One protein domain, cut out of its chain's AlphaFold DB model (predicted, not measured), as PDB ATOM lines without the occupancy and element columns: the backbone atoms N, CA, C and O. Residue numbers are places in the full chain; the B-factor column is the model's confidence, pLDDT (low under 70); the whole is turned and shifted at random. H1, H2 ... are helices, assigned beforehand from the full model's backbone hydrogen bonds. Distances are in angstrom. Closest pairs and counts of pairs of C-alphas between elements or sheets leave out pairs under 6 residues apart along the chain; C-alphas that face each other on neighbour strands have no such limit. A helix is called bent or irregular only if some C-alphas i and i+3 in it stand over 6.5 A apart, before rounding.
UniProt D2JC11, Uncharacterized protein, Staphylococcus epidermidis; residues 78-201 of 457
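AT A GLANCE: This is residues 78 to 201 of the 457 residues of an uncharacterized protein of Staphylococcus epidermidis (UniProt D2JC11). Look for one very long helix, H5, running nearly the whole length of a rod; H4 folds back beside its first part to make a long helical hairpin, and a small, loose head gathers at the other end of H5. In that head are the short helices H1, H2 and H3 and the closing stretch of residues 192 to 201, while residues 104 to 113 run from the head back to the start of H4, and the turn of the hairpin, residues 137 to 143, sticks out free at the opposite tip. The printed part has 124 residues with five named helices, in the order H1, H2, H3, H4, H5, and no named strand, and its class is all helix. It is extended, with a radius of gyration of the C-alphas of 25.1 A and spans of 79 by 28 by 16 A.

IN THESE COORDINATES: Begin with H5, residues 142 to 191: find C-alpha 142 at (-79.543, 0.932, -10.854), and from there the helix runs 73.1 A to C-alpha 191 at (-11.242, 9.696, -35.480). Next take H4, residues 114 to 137, which measures 34.5 A from first to last C-alpha. Then go to H1, residues 79 to 88, whose C-alpha 79 stands at (-25.472, 21.823, -43.007) and which is 14.2 A long. Two short helices of four residues each follow H1 along the chain: H2, residues 94 to 97, 5.2 A from first to last C-alpha, and H3, residues 100 to 103. H3 is neither bent nor irregular, but only just: C-alphas 100 and 103 are 6.2 A apart. No helix is bent.

HOW THE PARTS SIT: Start at residues 145 to 163 of H5, the part of it that touches H4. The closest C-alphas of the two are those of Ile 132 and Asn 149, 6.2 A apart. H4 and H5 form a helical hairpin, two helices joined by a tight link; their lines stand at a shallow tilt of 8 degrees, and they run opposite ways. Now move along H5 to residues 180 to 187, which alone touch H3; here the closest C-alphas are those of Phe 102 and Lys 184, 5.5 A apart. H2 and H5 are close but not clearly touching, with the C-alphas of Ala 96 and Ile 187 the closest, at 6.8 A. H2 and H3 meet only through their link. H1 touches no helix; it is apart from H2, H3, H4 and H5. H3 and H4 are apart as well. Reading the backbone, you will find that in H1, H4 and H5 every O i to N i+4 pair is within hydrogen-bond range. H2 and H3 are too short for such a pair, and each has one O i to N i+3 pair, which is within range.

THE WHOLE: Measure the full length from Lys 92, in the link between H1 and H2, to Asp 139, in the link between H4 and H5: their C-alphas are the two farthest apart, at 79.3 A. The first and last printed C-alphas, those of Asn 78 and Gly 201, are 10.9 A apart. Residues 137 to 143 stand free. The printed part has no cut. The links H1 to H2, H2 to H3 and H4 to H5 are tight, the link H3 to H4, residues 104 to 113, is short, and no link is long. In the B-factor column, the model's mean pLDDT over the printed part is 84.8; look for values under 70 at residue 90 and at residues 109 to 116, of which 114 to 116 belong to H4.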
ATOM      1  N   ASN A  78     -24.930  24.635 -39.622       83.19
ATOM      2  CA  ASN A  78     -24.370  24.858 -40.962       83.19
ATOM      3  C   ASN A  78     -24.236  23.532 -41.732       83.19
ATOM      4  O   ASN A  78     -23.176  22.900 -41.787       83.19
ATOM      5  N   PHE A  79     -25.355  23.097 -42.311       82.94
ATOM      6  CA  PHE A  79     -25.472  21.823 -43.007       82.94
ATOM      7  C   PHE A  79     -24.572  21.758 -44.244       82.94
ATOM      8  O   PHE A  79     -23.992  20.713 -44.522       82.94
ATOM      9  N   ILE A  80     -24.405  22.875 -44.960       85.25
ATOM     10  CA  ILE A  80     -23.572  22.935 -46.168       85.25
ATOM     11  C   ILE A  80     -22.106  22.669 -45.814       85.25
ATOM     12  O   ILE A  80     -21.463  21.837 -46.457       85.25
ATOM     13  N   THR A  81     -21.582  23.329 -44.779       86.38
ATOM     14  CA  THR A  81     -20.204  23.108 -44.320       86.38
ATOM     15  C   THR A  81     -20.017  21.685 -43.802       86.38
ATOM     16  O   THR A  81     -19.094  21.002 -44.241       86.38
ATOM     17  N   ASN A  82     -20.934  21.186 -42.963       87.38
ATOM     18  CA  ASN A  82     -20.894  19.805 -42.468       87.38
ATOM     19  C   ASN A  82     -20.875  18.778 -43.614       87.38
ATOM     20  O   ASN A  82     -20.075  17.841 -43.604       87.38
ATOM     21  N   PHE A  83     -21.714  18.982 -44.632       85.56
ATOM     22  CA  PHE A  83     -21.783  18.113 -45.801       85.56
ATOM     23  C   PHE A  83     -20.477  18.127 -46.607       85.56
ATOM     24  O   PHE A  83     -19.975  17.062 -46.981       85.56
ATOM     25  N   LYS A  84     -19.901  19.315 -46.845       85.94
ATOM     26  CA  LYS A  84     -18.607  19.472 -47.530       85.94
ATOM     27  C   LYS A  84     -17.479  18.768 -46.772       85.94
ATOM     28  O   LYS A  84     -16.724  18.012 -47.379       85.94
ATOM     29  N   GLU A  85     -17.391  18.964 -45.458       85.81
ATOM     30  CA  GLU A  85     -16.365  18.339 -44.615       85.81
ATOM     31  C   GLU A  85     -16.477  16.814 -44.552       85.81
ATOM     32  O   GLU A  85     -15.471  16.110 -44.621       85.81
ATOM     33  N   HIS A  86     -17.697  16.283 -44.447       83.94
ATOM     34  CA  HIS A  86     -17.906  14.838 -44.455       83.94
ATOM     35  C   HIS A  86     -17.490  14.216 -45.797       83.94
ATOM     36  O   HIS A  86     -16.932  13.123 -45.836       83.94
ATOM     37  N   ARG A  87     -17.765  14.892 -46.923       81.56
ATOM     38  CA  ARG A  87     -17.358  14.422 -48.259       81.56
ATOM     39  C   ARG A  87     -15.842  14.470 -48.463       81.56
ATOM     40  O   ARG A  87     -15.327  13.619 -49.181       81.56
ATOM     41  N   SER A  88     -15.141  15.427 -47.855       79.56
ATOM     42  CA  SER A  88     -13.687  15.579 -48.009       79.56
ATOM     43  C   SER A  88     -12.863  14.675 -47.086       79.56
ATOM     44  O   SER A  88     -11.722  14.350 -47.413       79.56
ATOM     45  N   LYS A  89     -13.419  14.223 -45.952       74.56
ATOM     46  CA  LYS A  89     -12.728  13.358 -44.981       74.56
ATOM     47  C   LYS A  89     -13.315  11.945 -44.954       74.56
ATOM     48  O   LYS A  89     -14.366  11.701 -44.372       74.56
ATOM     49  N   THR A  90     -12.589  10.972 -45.502       68.88
ATOM     50  CA  THR A  90     -12.943   9.546 -45.383       68.88
ATOM     51  C   THR A  90     -12.496   8.943 -44.052       68.88
ATOM     52  O   THR A  90     -11.381   9.187 -43.589       68.88
ATOM     53  N   LEU A  91     -13.336   8.081 -43.478       78.12
ATOM     54  CA  LEU A  91     -13.063   7.351 -42.240       78.12
ATOM     55  C   LEU A  91     -11.994   6.272 -42.470       78.12
ATOM     56  O   LEU A  91     -12.269   5.259 -43.105       78.12
ATOM     57  N   LYS A  92     -10.765   6.493 -41.981       78.88
ATOM     58  CA  LYS A  92      -9.612   5.593 -42.217       78.88
ATOM     59  C   LYS A  92      -9.394   4.539 -41.121       78.88
ATOM     60  O   LYS A  92      -8.688   3.559 -41.337       78.88
ATOM     61  N   ASN A  93      -9.964   4.731 -39.930       82.88
ATOM     62  CA  ASN A  93      -9.748   3.833 -38.793       82.88
ATOM     63  C   ASN A  93     -10.513   2.503 -38.971       82.88
ATOM     64  O   ASN A  93     -11.744   2.500 -38.970       82.88
ATOM     65  N   LYS A  94      -9.789   1.374 -39.046       82.06
ATOM     66  CA  LYS A  94     -10.362   0.027 -39.257       82.06
ATOM     67  C   LYS A  94     -11.414  -0.373 -38.212       82.06
ATOM     68  O   LYS A  94     -12.437  -0.942 -38.571       82.06
ATOM     69  N   LYS A  95     -11.201  -0.064 -36.924       84.88
ATOM     70  CA  LYS A  95     -12.162  -0.398 -35.851       84.88
ATOM     71  C   LYS A  95     -13.449   0.414 -35.984       84.88
ATOM     72  O   LYS A  95     -14.534  -0.112 -35.774       84.88
ATOM     73  N   ALA A  96     -13.334   1.684 -36.362       79.25
ATOM     74  CA  ALA A  96     -14.488   2.557 -36.536       79.25
ATOM     75  C   ALA A  96     -15.299   2.220 -37.803       79.25
ATOM     76  O   ALA A  96     -16.522   2.321 -37.781       79.25
ATOM     77  N   GLN A  97     -14.651   1.730 -38.868       82.31
ATOM     78  CA  GLN A  97     -15.323   1.243 -40.083       82.31
ATOM     79  C   GLN A  97     -16.247   0.038 -39.832       82.31
ATOM     80  O   GLN A  97     -17.230  -0.137 -40.551       82.31
ATOM     81  N   LEU A  98     -15.981  -0.774 -38.798       85.88
ATOM     82  CA  LEU A  98     -16.865  -1.880 -38.407       85.88
ATOM     83  C   LEU A  98     -18.215  -1.383 -37.856       85.88
ATOM     84  O   LEU A  98     -19.213  -2.103 -37.910       85.88
ATOM     85  N   ILE A  99     -18.281  -0.140 -37.369       85.00
ATOM     86  CA  ILE A  99     -19.493   0.447 -36.793       85.00
ATOM     87  C   ILE A  99     -20.360   1.042 -37.912       85.00
ATOM     88  O   ILE A  99     -20.450   2.256 -38.097       85.00
ATOM     89  N   LYS A 100     -21.060   0.173 -38.652       83.31
ATOM     90  CA  LYS A 100     -21.916   0.559 -39.796       83.31
ATOM     91  C   LYS A 100     -22.980   1.614 -39.455       83.31
ATOM     92  O   LYS A 100     -23.386   2.389 -40.321       83.31
ATOM     93  N   LYS A 101     -23.412   1.684 -38.189       84.31
ATOM     94  CA  LYS A 101     -24.392   2.671 -37.701       84.31
ATOM     95  C   LYS A 101     -23.908   4.126 -37.795       84.31
ATOM     96  O   LYS A 101     -24.743   5.024 -37.783       84.31
ATOM     97  N   PHE A 102     -22.608   4.369 -37.996       81.81
ATOM     98  CA  PHE A 102     -22.057   5.706 -38.257       81.81
ATOM     99  C   PHE A 102     -22.695   6.400 -39.474       81.81
ATOM    100  O   PHE A 102     -22.886   7.614 -39.464       81.81
ATOM    101  N   TYR A 103     -23.088   5.635 -40.496       82.06
ATOM    102  CA  TYR A 103     -23.712   6.165 -41.715       82.06
ATOM    103  C   TYR A 103     -25.245   6.141 -41.685       82.06
ATOM    104  O   TYR A 103     -25.889   6.621 -42.616       82.06
ATOM    105  N   SER A 104     -25.849   5.578 -40.634       85.69
ATOM    106  CA  SER A 104     -27.308   5.509 -40.509       85.69
ATOM    107  C   SER A 104     -27.912   6.897 -40.298       85.69
ATOM    108  O   SER A 104     -27.275   7.781 -39.724       85.69
ATOM    109  N   LYS A 105     -29.152   7.088 -40.745       80.88
ATOM    110  CA  LYS A 105     -29.937   8.302 -40.510       80.88
ATOM    111  C   LYS A 105     -31.209   7.926 -39.771       80.88
ATOM    112  O   LYS A 105     -31.839   6.928 -40.103       80.88
ATOM    113  N   PHE A 106     -31.557   8.730 -38.782       82.31
ATOM    114  CA  PHE A 106     -32.812   8.627 -38.059       82.31
ATOM    115  C   PHE A 106     -33.235  10.034 -37.662       82.31
ATOM    116  O   PHE A 106     -32.437  10.764 -37.076       82.31
ATOM    117  N   SER A 107     -34.462  10.405 -38.003       71.25
ATOM    118  CA  SER A 107     -35.065  11.687 -37.663       71.25
ATOM    119  C   SER A 107     -36.344  11.396 -36.904       71.25
ATOM    120  O   SER A 107     -37.161  10.614 -37.386       71.25
ATOM    121  N   ASN A 108     -36.509  11.998 -35.728       70.81
ATOM    122  CA  ASN A 108     -37.824  12.084 -35.120       70.81
ATOM    123  C   ASN A 108     -38.452  13.413 -35.547       70.81
ATOM    124  O   ASN A 108     -37.990  14.483 -35.143       70.81
ATOM    125  N   ASP A 109     -39.480  13.322 -36.383       65.31
ATOM    126  CA  ASP A 109     -40.178  14.484 -36.930       65.31
ATOM    127  C   ASP A 109     -41.314  14.955 -36.010       65.31
ATOM    128  O   ASP A 109     -41.755  16.095 -36.116       65.31
ATOM    129  N   THR A 110     -41.730  14.111 -35.059       62.44
ATOM    130  CA  THR A 110     -42.757  14.423 -34.062       62.44
ATOM    131  C   THR A 110     -42.158  15.002 -32.784       62.44
ATOM    132  O   THR A 110     -41.474  14.310 -32.021       62.44
ATOM    133  N   VAL A 111     -42.472  16.269 -32.517       63.75
ATOM    134  CA  VAL A 111     -42.246  16.909 -31.219       63.75
ATOM    135  C   VAL A 111     -43.503  16.697 -30.381       63.75
ATOM    136  O   VAL A 111     -44.506  17.367 -30.583       63.75
ATOM    137  N   ILE A 112     -43.470  15.737 -29.456       63.00
ATOM    138  CA  ILE A 112     -44.507  15.631 -28.425       63.00
ATOM    139  C   ILE A 112     -44.030  16.439 -27.224       63.00
ATOM    140  O   ILE A 112     -42.981  16.125 -26.648       63.00
ATOM    141  N   ASN A 113     -44.793  17.468 -26.860       65.88
ATOM    142  CA  ASN A 113     -44.639  18.111 -25.566       65.88
ATOM    143  C   ASN A 113     -45.195  17.153 -24.499       65.88
ATOM    144  O   ASN A 113     -46.384  16.843 -24.474       65.88
ATOM    145  N   PHE A 114     -44.311  16.620 -23.655       66.75
ATOM    146  CA  PHE A 114     -44.697  15.638 -22.645       66.75
ATOM    147  C   PHE A 114     -45.630  16.245 -21.592       66.75
ATOM    148  O   PHE A 114     -46.551  15.562 -21.155       66.75
ATOM    149  N   SER A 115     -45.448  17.521 -21.225       64.94
ATOM    150  CA  SER A 115     -46.332  18.174 -20.256       64.94
ATOM    151  C   SER A 115     -47.742  18.338 -20.819       64.94
ATOM    152  O   SER A 115     -48.700  17.972 -20.144       64.94
ATOM    153  N   SER A 116     -47.882  18.774 -22.078       67.19
ATOM    154  CA  SER A 116     -49.201  18.893 -22.716       67.19
ATOM    155  C   SER A 116     -49.871  17.531 -22.913       67.19
ATOM    156  O   SER A 116     -51.072  17.393 -22.691       67.19
ATOM    157  N   PHE A 117     -49.095  16.496 -23.247       73.81
ATOM    158  CA  PHE A 117     -49.594  15.130 -23.374       73.81
ATOM    159  C   PHE A 117     -50.139  14.580 -22.048       73.81
ATOM    160  O   PHE A 117     -51.240  14.033 -22.021       73.81
ATOM    161  N   ILE A 118     -49.399  14.748 -20.947       76.06
ATOM    162  CA  ILE A 118     -49.849  14.337 -19.610       76.06
ATOM    163  C   ILE A 118     -51.050  15.173 -19.156       76.06
ATOM    164  O   ILE A 118     -52.016  14.611 -18.646       76.06
ATOM    165  N   SER A 119     -51.028  16.485 -19.401       74.94
ATOM    166  CA  SER A 119     -52.150  17.378 -19.101       74.94
ATOM    167  C   SER A 119     -53.429  16.920 -19.808       74.94
ATOM    168  O   SER A 119     -54.448  16.726 -19.155       74.94
ATOM    169  N   GLN A 120     -53.365  16.590 -21.102       78.81
ATOM    170  CA  GLN A 120     -54.525  16.087 -21.842       78.81
ATOM    171  C   GLN A 120     -55.081  14.775 -21.266       78.81
ATOM    172  O   GLN A 120     -56.297  14.585 -21.228       78.81
ATOM    173  N   ILE A 121     -54.212  13.864 -20.819       82.44
ATOM    174  CA  ILE A 121     -54.634  12.618 -20.162       82.44
ATOM    175  C   ILE A 121     -55.353  12.931 -18.852       82.44
ATOM    176  O   ILE A 121     -56.418  12.370 -18.591       82.44
ATOM    177  N   ASN A 122     -54.796  13.837 -18.049       82.62
ATOM    178  CA  ASN A 122     -55.397  14.257 -16.791       82.62
ATOM    179  C   ASN A 122     -56.762  14.911 -17.026       82.62
ATOM    180  O   ASN A 122     -57.723  14.501 -16.386       82.62
ATOM    181  N   THR A 123     -56.881  15.815 -18.000       84.00
ATOM    182  CA  THR A 123     -58.148  16.460 -18.380       84.00
ATOM    183  C   THR A 123     -59.198  15.457 -18.853       84.00
ATOM    184  O   THR A 123     -60.363  15.525 -18.473       84.00
ATOM    185  N   ASN A 124     -58.810  14.478 -19.671       86.81
ATOM    186  CA  ASN A 124     -59.748  13.439 -20.095       86.81
ATOM    187  C   ASN A 124     -60.212  12.587 -18.900       86.81
ATOM    188  O   ASN A 124     -61.393  12.268 -18.793       86.81
ATOM    189  N   ASN A 125     -59.297  12.254 -17.985       87.50
ATOM    190  CA  ASN A 125     -59.621  11.514 -16.768       87.50
ATOM    191  C   ASN A 125     -60.535  12.307 -15.828       87.50
ATOM    192  O   ASN A 125     -61.460  11.720 -15.271       87.50
ATOM    193  N   THR A 126     -60.304  13.612 -15.650       88.75
ATOM    194  CA  THR A 126     -61.168  14.457 -14.816       88.75
ATOM    195  C   THR A 126     -62.565  14.544 -15.408       88.75
ATOM    196  O   THR A 126     -63.519  14.309 -14.678       88.75
ATOM    197  N   HIS A 127     -62.703  14.749 -16.721       90.62
ATOM    198  CA  HIS A 127     -64.011  14.740 -17.382       90.62
ATOM    199  C   HIS A 127     -64.754  13.411 -17.204       90.62
ATOM    200  O   HIS A 127     -65.940  13.415 -16.884       90.62
ATOM    201  N   ILE A 128     -64.074  12.273 -17.378       93.12
ATOM    202  CA  ILE A 128     -64.691  10.954 -17.169       93.12
ATOM    203  C   ILE A 128     -65.141  10.798 -15.713       93.12
ATOM    204  O   ILE A 128     -66.276  10.393 -15.471       93.12
ATOM    205  N   ASN A 129     -64.291  11.164 -14.750       92.06
ATOM    206  CA  ASN A 129     -64.640  11.099 -13.332       92.06
ATOM    207  C   ASN A 129     -65.836  12.011 -13.003       92.06
ATOM    208  O   ASN A 129     -66.758  11.559 -12.337       92.06
ATOM    209  N   SER A 130     -65.895  13.235 -13.544       92.50
ATOM    210  CA  SER A 130     -67.052  14.125 -13.373       92.50
ATOM    211  C   SER A 130     -68.354  13.490 -13.869       92.50
ATOM    212  O   SER A 130     -69.399  13.654 -13.242       92.50
ATOM    213  N   VAL A 131     -68.311  12.745 -14.980       93.75
ATOM    214  CA  VAL A 131     -69.488  12.027 -15.493       93.75
ATOM    215  C   VAL A 131     -69.859  10.854 -14.581       93.75
ATOM    216  O   VAL A 131     -71.046  10.633 -14.348       93.75
ATOM    217  N   ILE A 132     -68.876  10.128 -14.037       92.38
ATOM    218  CA  ILE A 132     -69.107   9.062 -13.047       92.38
ATOM    219  C   ILE A 132     -69.771   9.639 -11.787       92.38
ATOM    220  O   ILE A 132     -70.782   9.107 -11.330       92.38
ATOM    221  N   ASP A 133     -69.269  10.755 -11.263       93.19
ATOM    222  CA  ASP A 133     -69.810  11.418 -10.070       93.19
ATOM    223  C   ASP A 133     -71.245  11.917 -10.296       93.19
ATOM    224  O   ASP A 133     -72.134  11.726  -9.458       93.19
ATOM    225  N   LEU A 134     -71.514  12.493 -11.471       93.69
ATOM    226  CA  LEU A 134     -72.858  12.904 -11.872       93.69
ATOM    227  C   LEU A 134     -73.802  11.699 -12.015       93.69
ATOM    228  O   LEU A 134     -74.934  11.725 -11.531       93.69
ATOM    229  N   ASN A 135     -73.331  10.608 -12.620       93.38
ATOM    230  CA  ASN A 135     -74.093   9.365 -12.722       93.38
ATOM    231  C   ASN A 135     -74.419   8.790 -11.332       93.38
ATOM    232  O   ASN A 135     -75.527   8.302 -11.110       93.38
ATOM    233  N   ASN A 136     -73.477   8.896 -10.389       90.38
ATOM    234  CA  ASN A 136     -73.597   8.417  -9.013       90.38
ATOM    235  C   ASN A 136     -74.531   9.261  -8.138       90.38
ATOM    236  O   ASN A 136     -75.255   8.691  -7.322       90.38
ATOM    237  N   SER A 137     -74.580  10.575  -8.343       91.50
ATOM    238  CA  SER A 137     -75.465  11.483  -7.598       91.50
ATOM    239  C   SER A 137     -76.895  11.550  -8.148       91.50
ATOM    240  O   SER A 137     -77.814  11.907  -7.416       91.50
ATOM    241  N   THR A 138     -77.109  11.171  -9.410       90.69
ATOM    242  CA  THR A 138     -78.441  11.179 -10.030       90.69
ATOM    243  C   THR A 138     -79.264   9.955  -9.610       90.69
ATOM    244  O   THR A 138     -78.769   8.819  -9.630       90.69
ATOM    245  N   ASP A 139     -80.541  10.181  -9.285       90.06
ATOM    246  CA  ASP A 139     -81.522   9.119  -9.060       90.06
ATOM    247  C   ASP A 139     -81.995   8.546 -10.407       90.06
ATOM    248  O   ASP A 139     -82.657   9.210 -11.207       90.06
ATOM    249  N   ARG A 140     -81.553   7.324 -10.711       88.06
ATOM    250  CA  ARG A 140     -81.820   6.616 -11.969       88.06
ATOM    251  C   ARG A 140     -81.775   5.112 -11.740       88.06
ATOM    252  O   ARG A 140     -81.157   4.641 -10.790       88.06
ATOM    253  N   ASP A 141     -82.354   4.368 -12.681       92.31
ATOM    254  CA  ASP A 141     -82.345   2.901 -12.686       92.31
ATOM    255  C   ASP A 141     -80.946   2.317 -12.357       92.31
ATOM    256  O   ASP A 141     -79.982   2.628 -13.077       92.31
ATOM    257  N   PRO A 142     -80.825   1.468 -11.313       91.38
ATOM    258  CA  PRO A 142     -79.543   0.932 -10.854       91.38
ATOM    259  C   PRO A 142     -78.768   0.163 -11.929       91.38
ATOM    260  O   PRO A 142     -77.553   0.314 -12.036       91.38
ATOM    261  N   ASN A 143     -79.452  -0.605 -12.782       92.38
ATOM    262  CA  ASN A 143     -78.791  -1.389 -13.830       92.38
ATOM    263  C   ASN A 143     -78.200  -0.485 -14.917       92.38
ATOM    264  O   ASN A 143     -77.083  -0.705 -15.388       92.38
ATOM    265  N   LYS A 144     -78.924   0.567 -15.318       92.62
ATOM    266  CA  LYS A 144     -78.412   1.558 -16.277       92.62
ATOM    267  C   LYS A 144     -77.263   2.381 -15.698       92.62
ATOM    268  O   LYS A 144     -76.399   2.816 -16.459       92.62
ATOM    269  N   LYS A 145     -77.283   2.633 -14.388       92.38
ATOM    270  CA  LYS A 145     -76.222   3.339 -13.662       92.38
ATOM    271  C   LYS A 145     -74.928   2.534 -13.688       92.38
ATOM    272  O   LYS A 145     -73.912   3.056 -14.140       92.38
ATOM    273  N   GLU A 146     -75.014   1.261 -13.314       93.44
ATOM    274  CA  GLU A 146     -73.882   0.335 -13.313       93.44
ATOM    275  C   GLU A 146     -73.305   0.147 -14.717       93.44
ATOM    276  O   GLU A 146     -72.102   0.295 -14.925       93.44
ATOM    277  N   LYS A 147     -74.168  -0.065 -15.720       95.69
ATOM    278  CA  LYS A 147     -73.723  -0.218 -17.108       95.69
ATOM    279  C   LYS A 147     -72.925   0.991 -17.603       95.69
ATOM    280  O   LYS A 147     -71.897   0.811 -18.242       95.69
ATOM    281  N   LEU A 148     -73.373   2.214 -17.311       94.62
ATOM    282  CA  LEU A 148     -72.640   3.415 -17.719       94.62
ATOM    283  C   LEU A 148     -71.281   3.525 -17.010       94.62
ATOM    284  O   LEU A 148     -70.301   3.881 -17.656       94.62
ATOM    285  N   ASN A 149     -71.206   3.191 -15.720       94.31
ATOM    286  CA  ASN A 149     -69.940   3.198 -14.984       94.31
ATOM    287  C   ASN A 149     -68.932   2.201 -15.584       94.31
ATOM    288  O   ASN A 149     -67.766   2.553 -15.747       94.31
ATOM    289  N   ILE A 150     -69.383   1.003 -15.977       96.00
ATOM    290  CA  ILE A 150     -68.540  -0.005 -16.638       96.00
ATOM    291  C   ILE A 150     -68.001   0.515 -17.981       96.00
ATOM    292  O   ILE A 150     -66.800   0.442 -18.221       96.00
ATOM    293  N   GLU A 151     -68.856   1.090 -18.832       96.81
ATOM    294  CA  GLU A 151     -68.439   1.634 -20.139       96.81
ATOM    295  C   GLU A 151     -67.460   2.815 -19.992       96.81
ATOM    296  O   GLU A 151     -66.502   2.948 -20.753       96.81
ATOM    297  N   LEU A 152     -67.662   3.678 -18.988       96.12
ATOM    298  CA  LEU A 152     -66.747   4.789 -18.692       96.12
ATOM    299  C   LEU A 152     -65.393   4.295 -18.168       96.12
ATOM    300  O   LEU A 152     -64.358   4.882 -18.494       96.12
ATOM    301  N   GLN A 153     -65.388   3.217 -17.384       94.69
ATOM    302  CA  GLN A 153     -64.165   2.579 -16.910       94.69
ATOM    303  C   GLN A 153     -63.392   1.918 -18.064       94.69
ATOM    304  O   GLN A 153     -62.182   2.124 -18.168       94.69
ATOM    305  N   ASP A 154     -64.075   1.217 -18.974       95.62
ATOM    306  CA  ASP A 154     -63.457   0.644 -20.179       95.62
ATOM    307  C   ASP A 154     -62.851   1.739 -21.077       95.62
ATOM    308  O   ASP A 154     -61.690   1.658 -21.486       95.62
ATOM    309  N   LEU A 155     -63.576   2.846 -21.287       94.88
ATOM    310  CA  LEU A 155     -63.058   4.007 -22.016       94.88
ATOM    311  C   LEU A 155     -61.772   4.556 -21.376       94.88
ATOM    312  O   LEU A 155     -60.815   4.887 -22.083       94.88
ATOM    313  N   LYS A 156     -61.730   4.644 -20.044       93.00
ATOM    314  CA  LYS A 156     -60.560   5.117 -19.293       93.00
ATOM    315  C   LYS A 156     -59.350   4.203 -19.498       93.00
ATOM    316  O   LYS A 156     -58.252   4.690 -19.777       93.00
ATOM    317  N   GLU A 157     -59.546   2.889 -19.427       92.44
ATOM    318  CA  GLU A 157     -58.499   1.893 -19.682       92.44
ATOM    319  C   GLU A 157     -58.006   1.929 -21.134       92.44
ATOM    320  O   GLU A 157     -56.796   1.861 -21.400       92.44
ATOM    321  N   HIS A 158     -58.920   2.124 -22.084       92.94
ATOM    322  CA  HIS A 158     -58.586   2.248 -23.495       92.94
ATOM    323  C   HIS A 158     -57.744   3.502 -23.770       92.94
ATOM    324  O   HIS A 158     -56.701   3.426 -24.429       92.94
ATOM    325  N   LEU A 159     -58.142   4.653 -23.218       89.75
ATOM    326  CA  LEU A 159     -57.385   5.903 -23.319       89.75
ATOM    327  C   LEU A 159     -55.989   5.767 -22.703       89.75
ATOM    328  O   LEU A 159     -55.004   6.202 -23.311       89.75
ATOM    329  N   LEU A 160     -55.874   5.129 -21.534       88.19
ATOM    330  CA  LEU A 160     -54.587   4.863 -20.892       88.19
ATOM    331  C   LEU A 160     -53.691   3.990 -21.783       88.19
ATOM    332  O   LEU A 160     -52.525   4.321 -22.008       88.19
ATOM    333  N   THR A 161     -54.237   2.918 -22.354       90.94
ATOM    334  CA  THR A 161     -53.505   2.000 -23.238       90.94
ATOM    335  C   THR A 161     -53.002   2.706 -24.497       90.94
ATOM    336  O   THR A 161     -51.823   2.595 -24.854       90.94
ATOM    337  N   GLN A 162     -53.860   3.493 -25.153       88.50
ATOM    338  CA  GLN A 162     -53.466   4.320 -26.297       88.50
ATOM    339  C   GLN A 162     -52.351   5.305 -25.924       88.50
ATOM    340  O   GLN A 162     -51.404   5.507 -26.690       88.50
ATOM    341  N   SER A 163     -52.437   5.885 -24.728       84.94
ATOM    342  CA  SER A 163     -51.464   6.847 -24.220       84.94
ATOM    343  C   SER A 163     -50.107   6.194 -23.942       84.94
ATOM    344  O   SER A 163     -49.074   6.698 -24.387       84.94
ATOM    345  N   ILE A 164     -50.091   5.020 -23.308       87.19
ATOM    346  CA  ILE A 164     -48.876   4.221 -23.089       87.19
ATOM    347  C   ILE A 164     -48.213   3.863 -24.424       87.19
ATOM    348  O   ILE A 164     -46.993   3.962 -24.555       87.19
ATOM    349  N   ASN A 165     -48.993   3.475 -25.435       88.06
ATOM    350  CA  ASN A 165     -48.455   3.139 -26.753       88.06
ATOM    351  C   ASN A 165     -47.833   4.357 -27.449       88.06
ATOM    352  O   ASN A 165     -46.710   4.263 -27.953       88.06
ATOM    353  N   LYS A 166     -48.502   5.517 -27.411       84.19
ATOM    354  CA  LYS A 166     -47.930   6.783 -27.903       84.19
ATOM    355  C   LYS A 166     -46.636   7.139 -27.170       84.19
ATOM    356  O   LYS A 166     -45.645   7.487 -27.812       84.19
ATOM    357  N   TYR A 167     -46.611   6.982 -25.846       83.25
ATOM    358  CA  TYR A 167     -45.417   7.223 -25.040       83.25
ATOM    359  C   TYR A 167     -44.261   6.292 -25.419       83.25
ATOM    360  O   TYR A 167     -43.149   6.765 -25.638       83.25
ATOM    361  N   LYS A 168     -44.505   4.982 -25.557       86.75
ATOM    362  CA  LYS A 168     -43.479   4.009 -25.973       86.75
ATOM    363  C   LYS A 168     -42.871   4.377 -27.326       86.75
ATOM    364  O   LYS A 168     -41.649   4.341 -27.471       86.75
ATOM    365  N   MET A 169     -43.703   4.763 -28.296       83.81
ATOM    366  CA  MET A 169     -43.242   5.215 -29.613       83.81
ATOM    367  C   MET A 169     -42.345   6.449 -29.508       83.81
ATOM    368  O   MET A 169     -41.250   6.456 -30.073       83.81
ATOM    369  N   TYR A 170     -42.754   7.447 -28.724       80.50
ATOM    370  CA  TYR A 170     -41.959   8.651 -28.480       80.50
ATOM    371  C   TYR A 170     -40.643   8.367 -27.749       80.50
ATOM    372  O   TYR A 170     -39.582   8.850 -28.140       80.50
ATOM    373  N   PHE A 171     -40.695   7.572 -26.683       83.81
ATOM    374  CA  PHE A 171     -39.517   7.199 -25.911       83.81
ATOM    375  C   PHE A 171     -38.509   6.468 -26.799       83.81
ATOM    376  O   PHE A 171     -37.321   6.795 -26.802       83.81
ATOM    377  N   SER A 172     -38.985   5.516 -27.607       86.81
ATOM    378  CA  SER A 172     -38.151   4.788 -28.559       86.81
ATOM    379  C   SER A 172     -37.535   5.724 -29.598       86.81
ATOM    380  O   SER A 172     -36.330   5.649 -29.842       86.81
ATOM    381  N   SER A 173     -38.314   6.633 -30.192       82.81
ATOM    382  CA  SER A 173     -37.804   7.546 -31.219       82.81
ATOM    383  C   SER A 173     -36.779   8.534 -30.653       82.81
ATOM    384  O   SER A 173     -35.671   8.632 -31.180       82.81
ATOM    385  N   LYS A 174     -37.082   9.196 -29.532       81.94
ATOM    386  CA  LYS A 174     -36.175  10.149 -28.872       81.94
ATOM    387  C   LYS A 174     -34.849   9.501 -28.471       81.94
ATOM    388  O   LYS A 174     -33.785  10.051 -28.758       81.94
ATOM    389  N   ASN A 175     -34.898   8.324 -27.848       85.12
ATOM    390  CA  ASN A 175     -33.684   7.627 -27.428       85.12
ATOM    391  C   ASN A 175     -32.895   7.071 -28.613       85.12
ATOM    392  O   ASN A 175     -31.669   7.083 -28.572       85.12
ATOM    393  N   THR A 176     -33.560   6.653 -29.694       88.00
ATOM    394  CA  THR A 176     -32.872   6.230 -30.923       88.00
ATOM    395  C   THR A 176     -32.120   7.395 -31.566       88.00
ATOM    396  O   THR A 176     -30.962   7.233 -31.959       88.00
ATOM    397  N   GLU A 177     -32.737   8.581 -31.638       84.06
ATOM    398  CA  GLU A 177     -32.080   9.787 -32.152       84.06
ATOM    399  C   GLU A 177     -30.874  10.179 -31.286       84.06
ATOM    400  O   GLU A 177     -29.770  10.335 -31.812       84.06
ATOM    401  N   SER A 178     -31.061  10.249 -29.962       86.06
ATOM    402  CA  SER A 178     -30.002  10.594 -29.004       86.06
ATOM    403  C   SER A 178     -28.847   9.586 -29.007       86.06
ATOM    404  O   SER A 178     -27.675   9.977 -29.016       86.06
ATOM    405  N   PHE A 179     -29.155   8.286 -29.065       89.75
ATOM    406  CA  PHE A 179     -28.160   7.222 -29.170       89.75
ATOM    407  C   PHE A 179     -27.337   7.358 -30.452       89.75
ATOM    408  O   PHE A 179     -26.108   7.302 -30.404       89.75
ATOM    409  N   LEU A 180     -27.993   7.565 -31.599       89.06
ATOM    410  CA  LEU A 180     -27.298   7.717 -32.877       89.06
ATOM    411  C   LEU A 180     -26.436   8.980 -32.914       89.06
ATOM    412  O   LEU A 180     -25.308   8.917 -33.401       89.06
ATOM    413  N   GLU A 181     -26.928  10.108 -32.397       86.88
ATOM    414  CA  GLU A 181     -26.144  11.345 -32.308       86.88
ATOM    415  C   GLU A 181     -24.932  11.164 -31.382       86.88
ATOM    416  O   GLU A 181     -23.809  11.490 -31.769       86.88
ATOM    417  N   SER A 182     -25.113  10.539 -30.215       89.44
ATOM    418  CA  SER A 182     -24.023  10.229 -29.281       89.44
ATOM    419  C   SER A 182     -22.978   9.298 -29.896       89.44
ATOM    420  O   SER A 182     -21.784   9.591 -29.847       89.44
ATOM    421  N   LEU A 183     -23.409   8.216 -30.551       90.25
ATOM    422  CA  LEU A 183     -22.523   7.265 -31.224       90.25
ATOM    423  C   LEU A 183     -21.681   7.954 -32.305       90.25
ATOM    424  O   LEU A 183     -20.457   7.796 -32.345       90.25
ATOM    425  N   LYS A 184     -22.333   8.737 -33.174       89.19
ATOM    426  CA  LYS A 184     -21.663   9.487 -34.240       89.19
ATOM    427  C   LYS A 184     -20.677  10.503 -33.673       89.19
ATOM    428  O   LYS A 184     -19.533  10.542 -34.123       89.19
ATOM    429  N   ASN A 185     -21.076  11.253 -32.645       88.25
ATOM    430  CA  ASN A 185     -20.217  12.206 -31.947       88.25
ATOM    431  C   ASN A 185     -18.977  11.533 -31.347       88.25
ATOM    432  O   ASN A 185     -17.865  12.036 -31.516       88.25
ATOM    433  N   SER A 186     -19.131  10.384 -30.688       88.69
ATOM    434  CA  SER A 186     -18.012   9.639 -30.104       88.69
ATOM    435  C   SER A 186     -17.027   9.145 -31.163       88.69
ATOM    436  O   SER A 186     -15.814   9.263 -30.972       88.69
ATOM    437  N   ILE A 187     -17.521   8.631 -32.293       86.94
ATOM    438  CA  ILE A 187     -16.664   8.202 -33.407       86.94
ATOM    439  C   ILE A 187     -15.954   9.412 -34.015       86.94
ATOM    440  O   ILE A 187     -14.732   9.374 -34.167       86.94
ATOM    441  N   SER A 188     -16.682  10.496 -34.293       87.00
ATOM    442  CA  SER A 188     -16.119  11.742 -34.822       87.00
ATOM    443  C   SER A 188     -15.007  12.300 -33.938       87.00
ATOM    444  O   SER A 188     -13.927  12.594 -34.443       87.00
ATOM    445  N   LYS A 189     -15.222  12.363 -32.617       87.06
ATOM    446  CA  LYS A 189     -14.212  12.823 -31.650       87.06
ATOM    447  C   LYS A 189     -12.952  11.956 -31.665       87.06
ATOM    448  O   LYS A 189     -11.851  12.491 -31.647       87.06
ATOM    449  N   LYS A 190     -13.092  10.626 -31.721       85.94
ATOM    450  CA  LYS A 190     -11.943   9.701 -31.692       85.94
ATOM    451  C   LYS A 190     -11.183   9.590 -33.014       85.94
ATOM    452  O   LYS A 190     -10.037   9.155 -33.012       85.94
ATOM    453  N   THR A 191     -11.818   9.906 -34.138       84.50
ATOM    454  CA  THR A 191     -11.242   9.696 -35.480       84.50
ATOM    455  C   THR A 191     -10.930  10.990 -36.226       84.50
ATOM    456  O   THR A 191     -10.304  10.938 -37.282       84.50
ATOM    457  N   GLY A 192     -11.364  12.145 -35.710       80.94
ATOM    458  CA  GLY A 192     -11.207  13.443 -36.369       80.94
ATOM    459  C   GLY A 192     -12.068  13.615 -37.628       80.94
ATOM    460  O   GLY A 192     -11.878  14.579 -38.375       80.94
ATOM    461  N   THR A 193     -13.001  12.693 -37.897       83.06
ATOM    462  CA  THR A 193     -13.900  12.760 -39.057       83.06
ATOM    463  C   THR A 193     -15.235  13.391 -38.702       83.06
ATOM    464  O   THR A 193     -15.883  12.977 -37.740       83.06
ATOM    465  N   THR A 194     -15.702  14.328 -39.520       84.44
ATOM    466  CA  THR A 194     -17.029  14.934 -39.382       84.44
ATOM    467  C   THR A 194     -18.105  13.924 -39.803       84.44
ATOM    468  O   THR A 194     -17.985  13.325 -40.867       84.44
ATOM    469  N   HIS A 195     -19.141  13.702 -38.986       83.25
ATOM    470  CA  HIS A 195     -20.303  12.878 -39.355       83.25
ATOM    471  C   HIS A 195     -21.398  13.741 -40.002       83.25
ATOM    472  O   HIS A 195     -21.519  14.928 -39.698       83.25
ATOM    473  N   LEU A 196     -22.224  13.135 -40.861       83.12
ATOM    474  CA  LEU A 196     -23.410  13.787 -41.423       83.12
ATOM    475  C   LEU A 196     -24.495  13.947 -40.359       83.12
ATOM    476  O   LEU A 196     -24.865  12.967 -39.695       83.12
ATOM    477  N   TYR A 197     -25.058  15.153 -40.273       81.38
ATOM    478  CA  TYR A 197     -26.271  15.388 -39.496       81.38
ATOM    479  C   TYR A 197     -27.418  14.482 -39.962       81.38
ATOM    480  O   TYR A 197     -27.546  14.144 -41.141       81.38
ATOM    481  N   ASN A 198     -28.255  14.075 -39.006       78.62
ATOM    482  CA  ASN A 198     -29.380  13.174 -39.257       78.62
ATOM    483  C   ASN A 198     -30.503  13.837 -40.065       78.62
ATOM    484  O   ASN A 198     -31.112  13.183 -40.909       78.62
ATOM    485  N   ASN A 199     -30.748  15.125 -39.822       78.44
ATOM    486  CA  ASN A 199     -31.728  15.952 -40.515       78.44
ATOM    487  C   ASN A 199     -31.241  17.412 -40.565       78.44
ATOM    488  O   ASN A 199     -30.268  17.781 -39.905       78.44
ATOM    489  N   ILE A 200     -31.929  18.230 -41.364       79.56
ATOM    490  CA  ILE A 200     -31.693  19.679 -41.481       79.56
ATOM    491  C   ILE A 200     -32.481  20.502 -40.444       79.56
ATOM    492  O   ILE A 200     -32.395  21.723 -40.443       79.56
ATOM    493  N   GLY A 201     -33.283  19.855 -39.592       79.81
ATOM    494  CA  GLY A 201     -34.103  20.513 -38.569       79.81
ATOM    495  C   GLY A 201     -35.413  21.148 -39.053       79.81
ATOM    496  O   GLY A 201     -36.184  21.599 -38.216       79.81
TER     497      GLY A 201